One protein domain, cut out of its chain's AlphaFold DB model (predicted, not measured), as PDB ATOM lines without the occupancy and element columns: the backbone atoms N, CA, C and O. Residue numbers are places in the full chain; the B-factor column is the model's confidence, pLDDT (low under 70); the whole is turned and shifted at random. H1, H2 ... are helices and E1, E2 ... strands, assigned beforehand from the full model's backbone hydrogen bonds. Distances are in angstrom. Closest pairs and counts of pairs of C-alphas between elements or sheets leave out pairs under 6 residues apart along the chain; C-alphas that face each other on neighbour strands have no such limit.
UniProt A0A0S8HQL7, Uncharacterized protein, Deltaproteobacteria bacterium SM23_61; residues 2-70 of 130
ATOM      1  N   PRO A   2       2.774 -21.509 -18.269       90.69
ATOM      2  CA  PRO A   2       2.204 -20.190 -18.600       90.69
ATOM      3  C   PRO A   2       0.694 -20.071 -18.362       90.69
ATOM      4  O   PRO A   2       0.214 -19.032 -17.928       90.69
ATOM      5  N   HIS A   3      -0.060 -21.146 -18.620       94.44
ATOM      6  CA  HIS A   3      -1.499 -21.142 -18.367       94.44
ATOM      7  C   HIS A   3      -1.818 -21.110 -16.870       94.44
ATOM      8  O   HIS A   3      -2.602 -20.266 -16.459       94.44
ATOM      9  N   SER A   4      -1.159 -21.957 -16.069       92.44
ATOM     10  CA  SER A   4      -1.308 -21.995 -14.608       92.44
ATOM     11  C   SER A   4      -1.047 -20.627 -13.976       92.44
ATOM     12  O   SER A   4      -1.811 -20.206 -13.120       92.44
ATOM     13  N   LEU A   5      -0.016 -19.906 -14.435       91.50
ATOM     14  CA  LEU A   5       0.263 -18.546 -13.971       91.50
ATOM     15  C   LEU A   5      -0.833 -17.556 -14.386       91.50
ATOM     16  O   LEU A   5      -1.248 -16.737 -13.577       91.50
ATOM     17  N   ALA A   6      -1.309 -17.628 -15.632       94.25
ATOM     18  CA  ALA A   6      -2.364 -16.739 -16.107       94.25
ATOM     19  C   ALA A   6      -3.648 -16.892 -15.279       94.25
ATOM     20  O   ALA A   6      -4.183 -15.896 -14.803       94.25
ATOM     21  N   VAL A   7      -4.106 -18.126 -15.048       95.62
ATOM     22  CA  VAL A   7      -5.300 -18.367 -14.221       95.62
ATOM     23  C   VAL A   7      -5.054 -18.052 -12.746       95.62
ATOM     24  O   VAL A   7      -5.960 -17.566 -12.099       95.62
ATOM     25  N   ALA A   8      -3.833 -18.212 -12.219       92.25
ATOM     26  CA  ALA A   8      -3.504 -17.790 -10.850       92.25
ATOM     27  C   ALA A   8      -3.593 -16.270 -10.632       92.25
ATOM     28  O   ALA A   8      -3.754 -15.820  -9.504       92.25
ATOM     29  N   ILE A   9      -3.391 -15.485 -11.694       92.12
ATOM     30  CA  ILE A   9      -3.483 -14.020 -11.659       92.12
ATOM     31  C   ILE A   9      -4.930 -13.562 -11.877       92.12
ATOM     32  O   ILE A   9      -5.342 -12.564 -11.295       92.12
ATOM     33  N   LEU A  10      -5.667 -14.243 -12.758       94.19
ATOM     34  CA  LEU A  10      -7.035 -13.872 -13.131       94.19
ATOM     35  C   LEU A  10      -8.082 -14.392 -12.142       94.19
ATOM     36  O   LEU A  10      -9.098 -13.733 -11.940       94.19
ATOM     37  N   ASP A  11      -7.836 -15.560 -11.552       91.69
ATOM     38  CA  ASP A  11      -8.777 -16.267 -10.693       91.69
ATOM     39  C   ASP A  11      -8.261 -16.259  -9.248       91.69
ATOM     40  O   ASP A  11      -7.078 -16.492  -8.996       91.69
ATOM     41  N   ASP A  12      -9.160 -16.087  -8.276       82.81
ATOM     42  CA  ASP A  12      -8.808 -16.123  -6.846       82.81
ATOM     43  C   ASP A  12      -8.232 -17.479  -6.405       82.81
ATOM     44  O   ASP A  12      -7.517 -17.575  -5.402       82.81
ATOM     45  N   ARG A  13      -8.580 -18.560  -7.119       86.62
ATOM     46  CA  ARG A  13      -8.146 -19.930  -6.820       86.62
ATOM     47  C   ARG A  13      -7.991 -20.761  -8.084       86.62
ATOM     48  O   ARG A  13      -8.879 -20.800  -8.932       86.62
ATOM     49  N   ILE A  14      -6.907 -21.532  -8.136       90.88
ATOM     50  CA  ILE A  14      -6.720 -22.571  -9.149       90.88
ATOM     51  C   ILE A  14      -7.451 -23.836  -8.696       90.88
ATOM     52  O   ILE A  14      -7.171 -24.375  -7.625       90.88
ATOM     53  N   THR A  15      -8.365 -24.327  -9.526       90.81
ATOM     54  CA  THR A  15      -9.106 -25.580  -9.311       90.81
ATOM     55  C   THR A  15      -9.042 -26.452 -10.566       90.81
ATOM     56  O   THR A  15      -8.428 -26.068 -11.563       90.81
ATOM     57  N   LEU A  16      -9.696 -27.618 -10.562       91.56
ATOM     58  CA  LEU A  16      -9.835 -28.436 -11.775       91.56
ATOM     59  C   LEU A  16     -10.538 -27.666 -12.906       91.56
ATOM     60  O   LEU A  16     -10.126 -27.752 -14.062       91.56
ATOM     61  N   ARG A  17     -11.530 -26.829 -12.570       91.00
ATOM     62  CA  ARG A  17     -12.271 -26.008 -13.544       91.00
ATOM     63  C   ARG A  17     -11.384 -24.982 -14.248       91.00
ATOM     64  O   ARG A  17     -11.666 -24.629 -15.394       91.00
ATOM     65  N   SER A  18     -10.281 -24.561 -13.621       94.44
ATOM     66  CA  SER A  18      -9.302 -23.652 -14.233       94.44
ATOM     67  C   SER A  18      -8.643 -24.242 -15.487       94.44
ATOM     68  O   SER A  18      -8.123 -23.492 -16.306       94.44
ATOM     69  N   PHE A  19      -8.693 -25.568 -15.656       94.75
ATOM     70  CA  PHE A  19      -8.157 -26.293 -16.810       94.75
ATOM     71  C   PHE A  19      -9.247 -26.850 -17.734       94.75
ATOM     72  O   PHE A  19      -8.944 -27.627 -18.637       94.75
ATOM     73  N   SER A  20     -10.506 -26.460 -17.526       94.56
ATOM     74  CA  SER A  20     -11.591 -26.788 -18.448       94.56
ATOM     75  C   SER A  20     -11.338 -26.192 -19.833       94.56
ATOM     76  O   SER A  20     -10.716 -25.138 -19.976       94.56
ATOM     77  N   ASP A  21     -11.891 -26.832 -20.861       96.81
ATOM     78  CA  ASP A  21     -11.846 -26.343 -22.240       96.81
ATOM     79  C   ASP A  21     -12.313 -24.888 -22.366       96.81
ATOM     80  O   ASP A  21     -11.708 -24.095 -23.090       96.81
ATOM     81  N   GLU A  22     -13.369 -24.534 -21.635       96.31
ATOM     82  CA  GLU A  22     -13.921 -23.185 -21.591       96.31
ATOM     83  C   GLU A  22     -12.912 -22.185 -21.016       96.31
ATOM     84  O   GLU A  22     -12.562 -21.210 -21.690       96.31
ATOM     85  N   ARG A  23     -12.368 -22.436 -19.813       96.19
ATOM     86  CA  ARG A  23     -11.392 -21.525 -19.189       96.19
ATOM     87  C   ARG A  23     -10.114 -21.421 -20.020       96.19
ATOM     88  O   ARG A  23      -9.582 -20.326 -20.196       96.19
ATOM     89  N   VAL A  24      -9.643 -22.534 -20.585       96.31
ATOM     90  CA  VAL A  24      -8.450 -22.574 -21.445       96.31
ATOM     91  C   VAL A  24      -8.647 -21.737 -22.711       96.31
ATOM     92  O   VAL A  24      -7.685 -21.111 -23.174       96.31
ATOM     93  N   LYS A  25      -9.853 -21.717 -23.286       96.31
ATOM     94  CA  LYS A  25     -10.171 -20.966 -24.512       96.31
ATOM     95  C   LYS A  25     -10.597 -19.520 -24.244       96.31
ATOM     96  O   LYS A  25     -10.577 -18.726 -25.186       96.31
ATOM     97  N   ASN A  26     -10.923 -19.168 -22.998       97.69
ATOM     98  CA  ASN A  26     -11.369 -17.827 -22.627       97.69
ATOM     99  C   ASN A  26     -10.357 -16.745 -23.083       97.69
ATOM    100  O   ASN A  26      -9.146 -16.922 -22.883       97.69
ATOM    101  N   PRO A  27     -10.816 -15.654 -23.733       97.94
ATOM    102  CA  PRO A  27      -9.942 -14.600 -24.242       97.94
ATOM    103  C   PRO A  27      -8.946 -14.031 -23.224       97.94
ATOM    104  O   PRO A  27      -7.777 -13.875 -23.573       97.94
ATOM    105  N   ASP A  28      -9.358 -13.791 -21.977       97.06
ATOM    106  CA  ASP A  28      -8.504 -13.192 -20.937       97.06
ATOM    107  C   ASP A  28      -7.308 -14.097 -20.569       97.06
ATOM    108  O   ASP A  28      -6.148 -13.673 -20.552       97.06
ATOM    109  N   ALA A  29      -7.568 -15.388 -20.375       96.50
ATOM    110  CA  ALA A  29      -6.590 -16.403 -20.032       96.50
ATOM    111  C   ALA A  29      -5.694 -16.747 -21.222       96.50
ATOM    112  O   ALA A  29      -4.579 -17.239 -21.027       96.50
ATOM    113  N   ARG A  30      -6.157 -16.541 -22.461       96.62
ATOM    114  CA  ARG A  30      -5.310 -16.639 -23.659       96.62
ATOM    115  C   ARG A  30      -4.387 -15.432 -23.776       96.62
ATOM    116  O   ARG A  30      -3.188 -15.625 -23.965       96.62
ATOM    117  N   GLU A  31      -4.921 -14.226 -23.615       96.38
ATOM    118  CA  GLU A  31      -4.161 -12.977 -23.693       96.38
ATOM    119  C   GLU A  31      -3.047 -12.937 -22.643       96.38
ATOM    120  O   GLU A  31      -1.879 -12.730 -22.977       96.38
ATOM    121  N   LEU A  32      -3.370 -13.201 -21.373       95.00
ATOM    122  CA  LEU A  32      -2.379 -13.135 -20.300       95.00
ATOM    123  C   LEU A  32      -1.307 -14.227 -20.431       95.00
ATOM    124  O   LEU A  32      -0.124 -13.972 -20.211       95.00
ATOM    125  N   ARG A  33      -1.693 -15.429 -20.871       94.75
ATOM    126  CA  ARG A  33      -0.762 -16.539 -21.126       94.75
ATOM    127  C   ARG A  33       0.268 -16.202 -22.198       94.75
ATOM    128  O   ARG A  33       1.419 -16.604 -22.059       94.75
ATOM    129  N   GLN A  34      -0.121 -15.459 -23.236       94.69
ATOM    130  CA  GLN A  34       0.787 -15.018 -24.302       94.69
ATOM    131  C   GLN A  34       1.800 -13.965 -23.833       94.69
ATOM    132  O   GLN A  34       2.843 -13.801 -24.461       94.69
ATOM    133  N   ARG A  35       1.529 -13.263 -22.726       93.56
ATOM    134  CA  ARG A  35       2.454 -12.277 -22.143       93.56
ATOM    135  C   ARG A  35       3.541 -12.911 -21.278       93.56
ATOM    136  O   ARG A  35       4.567 -12.277 -21.033       93.56
ATOM    137  N   GLY A  36       3.321 -14.137 -20.804       91.06
ATOM    138  CA  GLY A  36       4.256 -14.847 -19.941       91.06
ATOM    139  C   GLY A  36       5.549 -15.196 -20.676       91.06
ATOM    140  O   GLY A  36       5.530 -15.923 -21.667       91.06
ATOM    141  N   LYS A  37       6.682 -14.719 -20.157       91.50
ATOM    142  CA  LYS A  37       8.018 -15.137 -20.594       91.50
ATOM    143  C   LYS A  37       8.618 -16.035 -19.523       91.50
ATOM    144  O   LYS A  37       8.798 -15.598 -18.391       91.50
ATOM    145  N   MET A  38       8.900 -17.285 -19.875       88.94
ATOM    146  CA  MET A  38       9.595 -18.215 -18.991       88.94
ATOM    147  C   MET A  38      11.097 -18.065 -19.219       88.94
ATOM    148  O   MET A  38      11.559 -18.208 -20.349       88.94
ATOM    149  N   ILE A  39      11.831 -17.748 -18.158       88.94
ATOM    150  CA  ILE A  39      13.289 -17.640 -18.180       88.94
ATOM    151  C   ILE A  39      13.834 -18.913 -17.542       88.94
ATOM    152  O   ILE A  39      13.420 -19.282 -16.444       88.94
ATOM    153  N   VAL A  40      14.709 -19.608 -18.264       85.25
ATOM    154  CA  VAL A  40      15.409 -20.784 -17.748       85.25
ATOM    155  C   VAL A  40      16.722 -20.308 -17.140       85.25
ATOM    156  O   VAL A  40      17.488 -19.610 -17.797       85.25
ATOM    157  N   HIS A  41      16.944 -20.677 -15.886       85.06
ATOM    158  CA  HIS A  41      18.168 -20.418 -15.142       85.06
ATOM    159  C   HIS A  41      19.080 -21.639 -15.278       85.06
ATOM    160  O   HIS A  41      18.809 -22.675 -14.673       85.06
ATOM    161  N   GLU A  42      20.106 -21.555 -16.128       86.19
ATOM    162  CA  GLU A  42      21.025 -22.673 -16.409       86.19
ATOM    163  C   GLU A  42      21.808 -23.111 -15.163       86.19
ATOM    164  O   GLU A  42      22.207 -24.268 -15.047       86.19
ATOM    165  N   GLU A  43      21.991 -22.199 -14.209       86.25
ATOM    166  CA  GLU A  43      22.630 -22.452 -12.925       86.25
ATOM    167  C   GLU A  43      21.743 -23.238 -11.945       86.25
ATOM    168  O   GLU A  43      22.224 -23.683 -10.901       86.25
ATOM    169  N   TRP A  44      20.453 -23.425 -12.250       83.62
ATOM    170  CA  TRP A  44      19.549 -24.212 -11.415       83.62
ATOM    171  C   TRP A  44      19.562 -25.678 -11.817       83.62
ATOM    172  O   TRP A  44      19.450 -26.045 -12.987       83.62
ATOM    173  N   GLN A  45      19.633 -26.546 -10.810       77.25
ATOM    174  CA  GLN A  45      19.586 -27.980 -11.028       77.25
ATOM    175  C   GLN A  45      18.216 -28.396 -11.580       77.25
ATOM    176  O   GLN A  45      17.174 -28.195 -10.949       77.25
ATOM    177  N   TYR A  46      18.222 -29.019 -12.759       68.75
ATOM    178  CA  TYR A  46      17.017 -29.571 -13.368       68.75
ATOM    179  C   TYR A  46      16.354 -30.594 -12.438       68.75
ATOM    180  O   TYR A  46      17.011 -31.490 -11.908       68.75
ATOM    181  N   GLY A  47      15.041 -30.465 -12.246       63.31
ATOM    182  CA  GLY A  47      14.269 -31.379 -11.405       63.31
ATOM    183  C   GLY A  47      14.460 -31.191  -9.898       63.31
ATOM    184  O   GLY A  47      13.900 -31.977  -9.139       63.31
ATOM    185  N   ALA A  48      15.193 -30.164  -9.446       62.12
ATOM    186  CA  ALA A  48      15.193 -29.800  -8.035       62.12
ATOM    187  C   ALA A  48      13.766 -29.369  -7.627       62.12
ATOM    188  O   ALA A  48      13.247 -28.389  -8.170       62.12
ATOM    189  N   PRO A  49      13.111 -30.071  -6.683       56.91
ATOM    190  CA  PRO A  49      11.750 -29.745  -6.248       56.91
ATOM    191  C   PRO A  49      11.691 -28.456  -5.413       56.91
ATOM    192  O   PRO A  49      10.614 -27.993  -5.049       56.91
ATOM    193  N   THR A  50      12.852 -27.889  -5.080       59.50
ATOM    194  CA  THR A  50      13.007 -26.783  -4.141       59.50
ATOM    195  C   THR A  50      13.988 -25.765  -4.706       59.50
ATOM    196  O   THR A  50      15.200 -25.979  -4.701       59.50
ATOM    197  N   GLY A  51      13.462 -24.645  -5.179       65.00
ATOM    198  CA  GLY A  51      14.227 -23.472  -5.585       65.00
ATOM    199  C   GLY A  51      13.323 -22.241  -5.545       65.00
ATOM    200  O   GLY A  51      12.100 -22.396  -5.477       65.00
ATOM    201  N   PRO A  52      13.883 -21.021  -5.548       77.44
ATOM    202  CA  PRO A  52      13.074 -19.834  -5.776       77.44
ATOM    203  C   PRO A  52      12.339 -19.972  -7.109       77.44
ATOM    204  O   PRO A  52      12.955 -20.238  -8.135       77.44
ATOM    205  N   TYR A  53      11.029 -19.744  -7.103       82.88
ATOM    206  CA  TYR A  53      10.276 -19.453  -8.321       82.88
ATOM    207  C   TYR A  53      10.043 -17.933  -8.378       82.88
ATOM    208  O   TYR A  53       9.007 -17.456  -7.899       82.88
ATOM    209  N   PRO A  54      11.022 -17.145  -8.867       89.94
ATOM    210  CA  PRO A  54      10.899 -15.707  -8.994       89.94
ATOM    211  C   PRO A  54       9.848 -15.381 -10.048       89.94
ATOM    212  O   PRO A  54       9.841 -15.913 -11.160       89.94
ATOM    213  N   LEU A  55       8.953 -14.473  -9.690       91.25
ATOM    214  CA  LEU A  55       7.945 -13.929 -10.579       91.25
ATOM    215  C   LEU A  55       8.110 -12.418 -10.620       91.25
ATOM    216  O   LEU A  55       8.063 -11.757  -9.586       91.25
ATOM    217  N   THR A  56       8.246 -11.867 -11.824       94.75
ATOM    218  CA  THR A  56       8.166 -10.425 -12.054       94.75
ATOM    219  C   THR A  56       6.944 -10.103 -12.903       94.75
ATOM    220  O   THR A  56       6.772 -10.656 -13.989       94.75
ATOM    221  N   VAL A  57       6.129  -9.163 -12.435       94.75
ATOM    222  CA  VAL A  57       5.017  -8.575 -13.186       94.75
ATOM    223  C   VAL A  57       5.365  -7.126 -13.500       94.75
ATOM    224  O   VAL A  57       5.735  -6.363 -12.610       94.75
ATOM    225  N   ILE A  58       5.256  -6.748 -14.773       96.25
ATOM    226  CA  ILE A  58       5.456  -5.372 -15.234       96.25
ATOM    227  C   ILE A  58       4.081  -4.811 -15.597       96.25
ATOM    228  O   ILE A  58       3.414  -5.333 -16.492       96.25
ATOM    229  N   LEU A  59       3.647  -3.787 -14.869       96.19
ATOM    230  CA  LEU A  59       2.379  -3.102 -15.096       96.19
ATOM    231  C   LEU A  59       2.477  -2.164 -16.311       96.19
ATOM    232  O   LEU A  59       3.560  -1.866 -16.814       96.19
ATOM    233  N   LYS A  60       1.325  -1.697 -16.806       95.94
ATOM    234  CA  LYS A  60       1.243  -0.855 -18.016       95.94
ATOM    235  C   LYS A  60       1.959   0.494 -17.876       95.94
ATOM    236  O   LYS A  60       2.399   1.042 -18.878       95.94
ATOM    237  N   ASP A  61       2.062   1.010 -16.657       97.56
ATOM    238  CA  ASP A  61       2.777   2.242 -16.307       97.56
ATOM    239  C   ASP A  61       4.301   2.034 -16.162       97.56
ATOM    240  O   ASP A  61       5.032   2.978 -15.883       97.56
ATOM    241  N   GLY A  62       4.785   0.800 -16.353       97.69
ATOM    242  CA  GLY A  62       6.185   0.418 -16.187       97.69
ATOM    243  C   GLY A  62       6.551  -0.047 -14.774       97.69
ATOM    244  O   GLY A  62       7.669  -0.530 -14.578       97.69
ATOM    245  N   THR A  63       5.636   0.032 -13.803       98.19
ATOM    246  CA  THR A  63       5.880  -0.411 -12.424       98.19
ATOM    247  C   THR A  63       6.214  -1.904 -12.387       98.19
ATOM    248  O   THR A  63       5.561  -2.721 -13.040       98.19
ATOM    249  N   ARG A  64       7.238  -2.278 -11.609       97.88
ATOM    250  CA  ARG A  64       7.726  -3.662 -11.490       97.88
ATOM    251  C   ARG A  64       7.384  -4.233 -10.120       97.88
ATOM    252  O   ARG A  64       7.851  -3.725  -9.105       97.88
ATOM    253  N   LEU A  65       6.624  -5.320 -10.103       96.56
ATOM    254  CA  LEU A  65       6.334  -6.112  -8.910       96.56
ATOM    255  C   LEU A  65       7.150  -7.402  -8.983       96.56
ATOM    256  O   LEU A  65       7.125  -8.066 -10.018       96.56
ATOM    257  N   SER A  66       7.865  -7.761  -7.918       94.31
ATOM    258  CA  SER A  66       8.658  -8.995  -7.871       94.31
ATOM    259  C   SER A  66       8.380  -9.783  -6.601       94.31
ATOM    260  O   SER A  66       8.192  -9.194  -5.535       94.31
ATOM    261  N   LYS A  67       8.366 -11.111  -6.712       90.38
ATOM    262  CA  LYS A  67       8.234 -12.020  -5.573       90.38
ATOM    263  C   LYS A  67       8.987 -13.318  -5.826       90.38
ATOM    264  O   LYS A  67       8.755 -13.971  -6.843       90.38
ATOM    265  N   ASP A  68       9.786 -13.728  -4.847       88.19
ATOM    266  CA  ASP A  68      10.432 -15.037  -4.836       88.19
ATOM    267  C   ASP A  68       9.530 -16.031  -4.107       88.19
ATOM    268  O   ASP A  68       9.320 -15.957  -2.891       88.19
ATOM    269  N   CYS A  69       8.932 -16.955  -4.858       82.69
ATOM    270  CA  CYS A  69       8.070 -17.977  -4.279       82.69
ATOM    271  C   CYS A  69       8.936 -19.155  -3.812       82.69
ATOM    272  O   CYS A  69       9.355 -19.975  -4.620       82.69
ATOM    273  N   MET A  70       9.217 -19.213  -2.507       78.94
ATOM    274  CA  MET A  70      10.098 -20.228  -1.897       78.94
ATOM    275  C   MET A  70       9.354 -21.415  -1.275       78.94
ATOM    276  O   MET A  70       9.947 -22.462  -1.029       78.94
TER     277      MET A  70
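What this domain is: This is residues 2 to 70 of the 130 residues of an uncharacterized protein of Deltaproteobacteria bacterium SM23_61 (UniProt A0A0S8HQL7). What does the shape look like? It is a loose, two-part structure: a small cluster of four short helices, with H1 and H4 packed at a steep angle and H2 and H3 near H1, and a separate two-stranded hairpin, E1 and E2. Residues 36 to 52 make a wide loop from H4 to E1. What is it made of? The printed part has 69 residues, mixed in class, running H1, H2, H3, H4, E1, E2, with an antiparallel sheet ordered E1, E2. It is loose, with a radius of gyration of the C-alphas of 13.8 A and spans of 37 by 33 by 19 A.

How they stand to each other: How do the helices stand? H1, residues 2 to 10, touches H4, residues 27 to 35, opposite ways at a steep tilt of 58 degrees; their closest C-alphas, of Ala 6 and Arg 33, are 5.3 A apart. H2, residues 16 to 19, and H3, residues 21 to 25, are each close to H1 but not clearly touching, the closest C-alphas being Val 7 and Ser 18 at 6.6 A, and His 3 and Val 24 at 7.7 A. Every O i to N i+4 pair is within hydrogen-bond range in H1, H3 and H4; H2 is too short for one. How do the strands pair? E1, residues 53 to 58, and E2, residues 64 to 69, form an antiparallel hairpin at 166 degrees, with N 57 and O 65 2.8 A apart, within hydrogen-bond range. Both are apart from H1.

Where its parts are: Where does H1 begin? C-alpha 2 is at (2.204, -20.190, -18.600); H1 is 12.5 A long and H4 12.8 A. Where does E2 end? C-alpha 69 is at (8.070, -17.977, -4.279); E1 is 16.4 A long and E2 16.0 A.

The domain as a whole: How large is it? The two C-alphas farthest apart, of Glu 22 and Glu 43, are 37.6 A apart. Which link is long, and where is confidence low? The printed part has no cut, H4 to E1 is a long link of 17 residues, and residues 46 to 51 have pLDDT under 70.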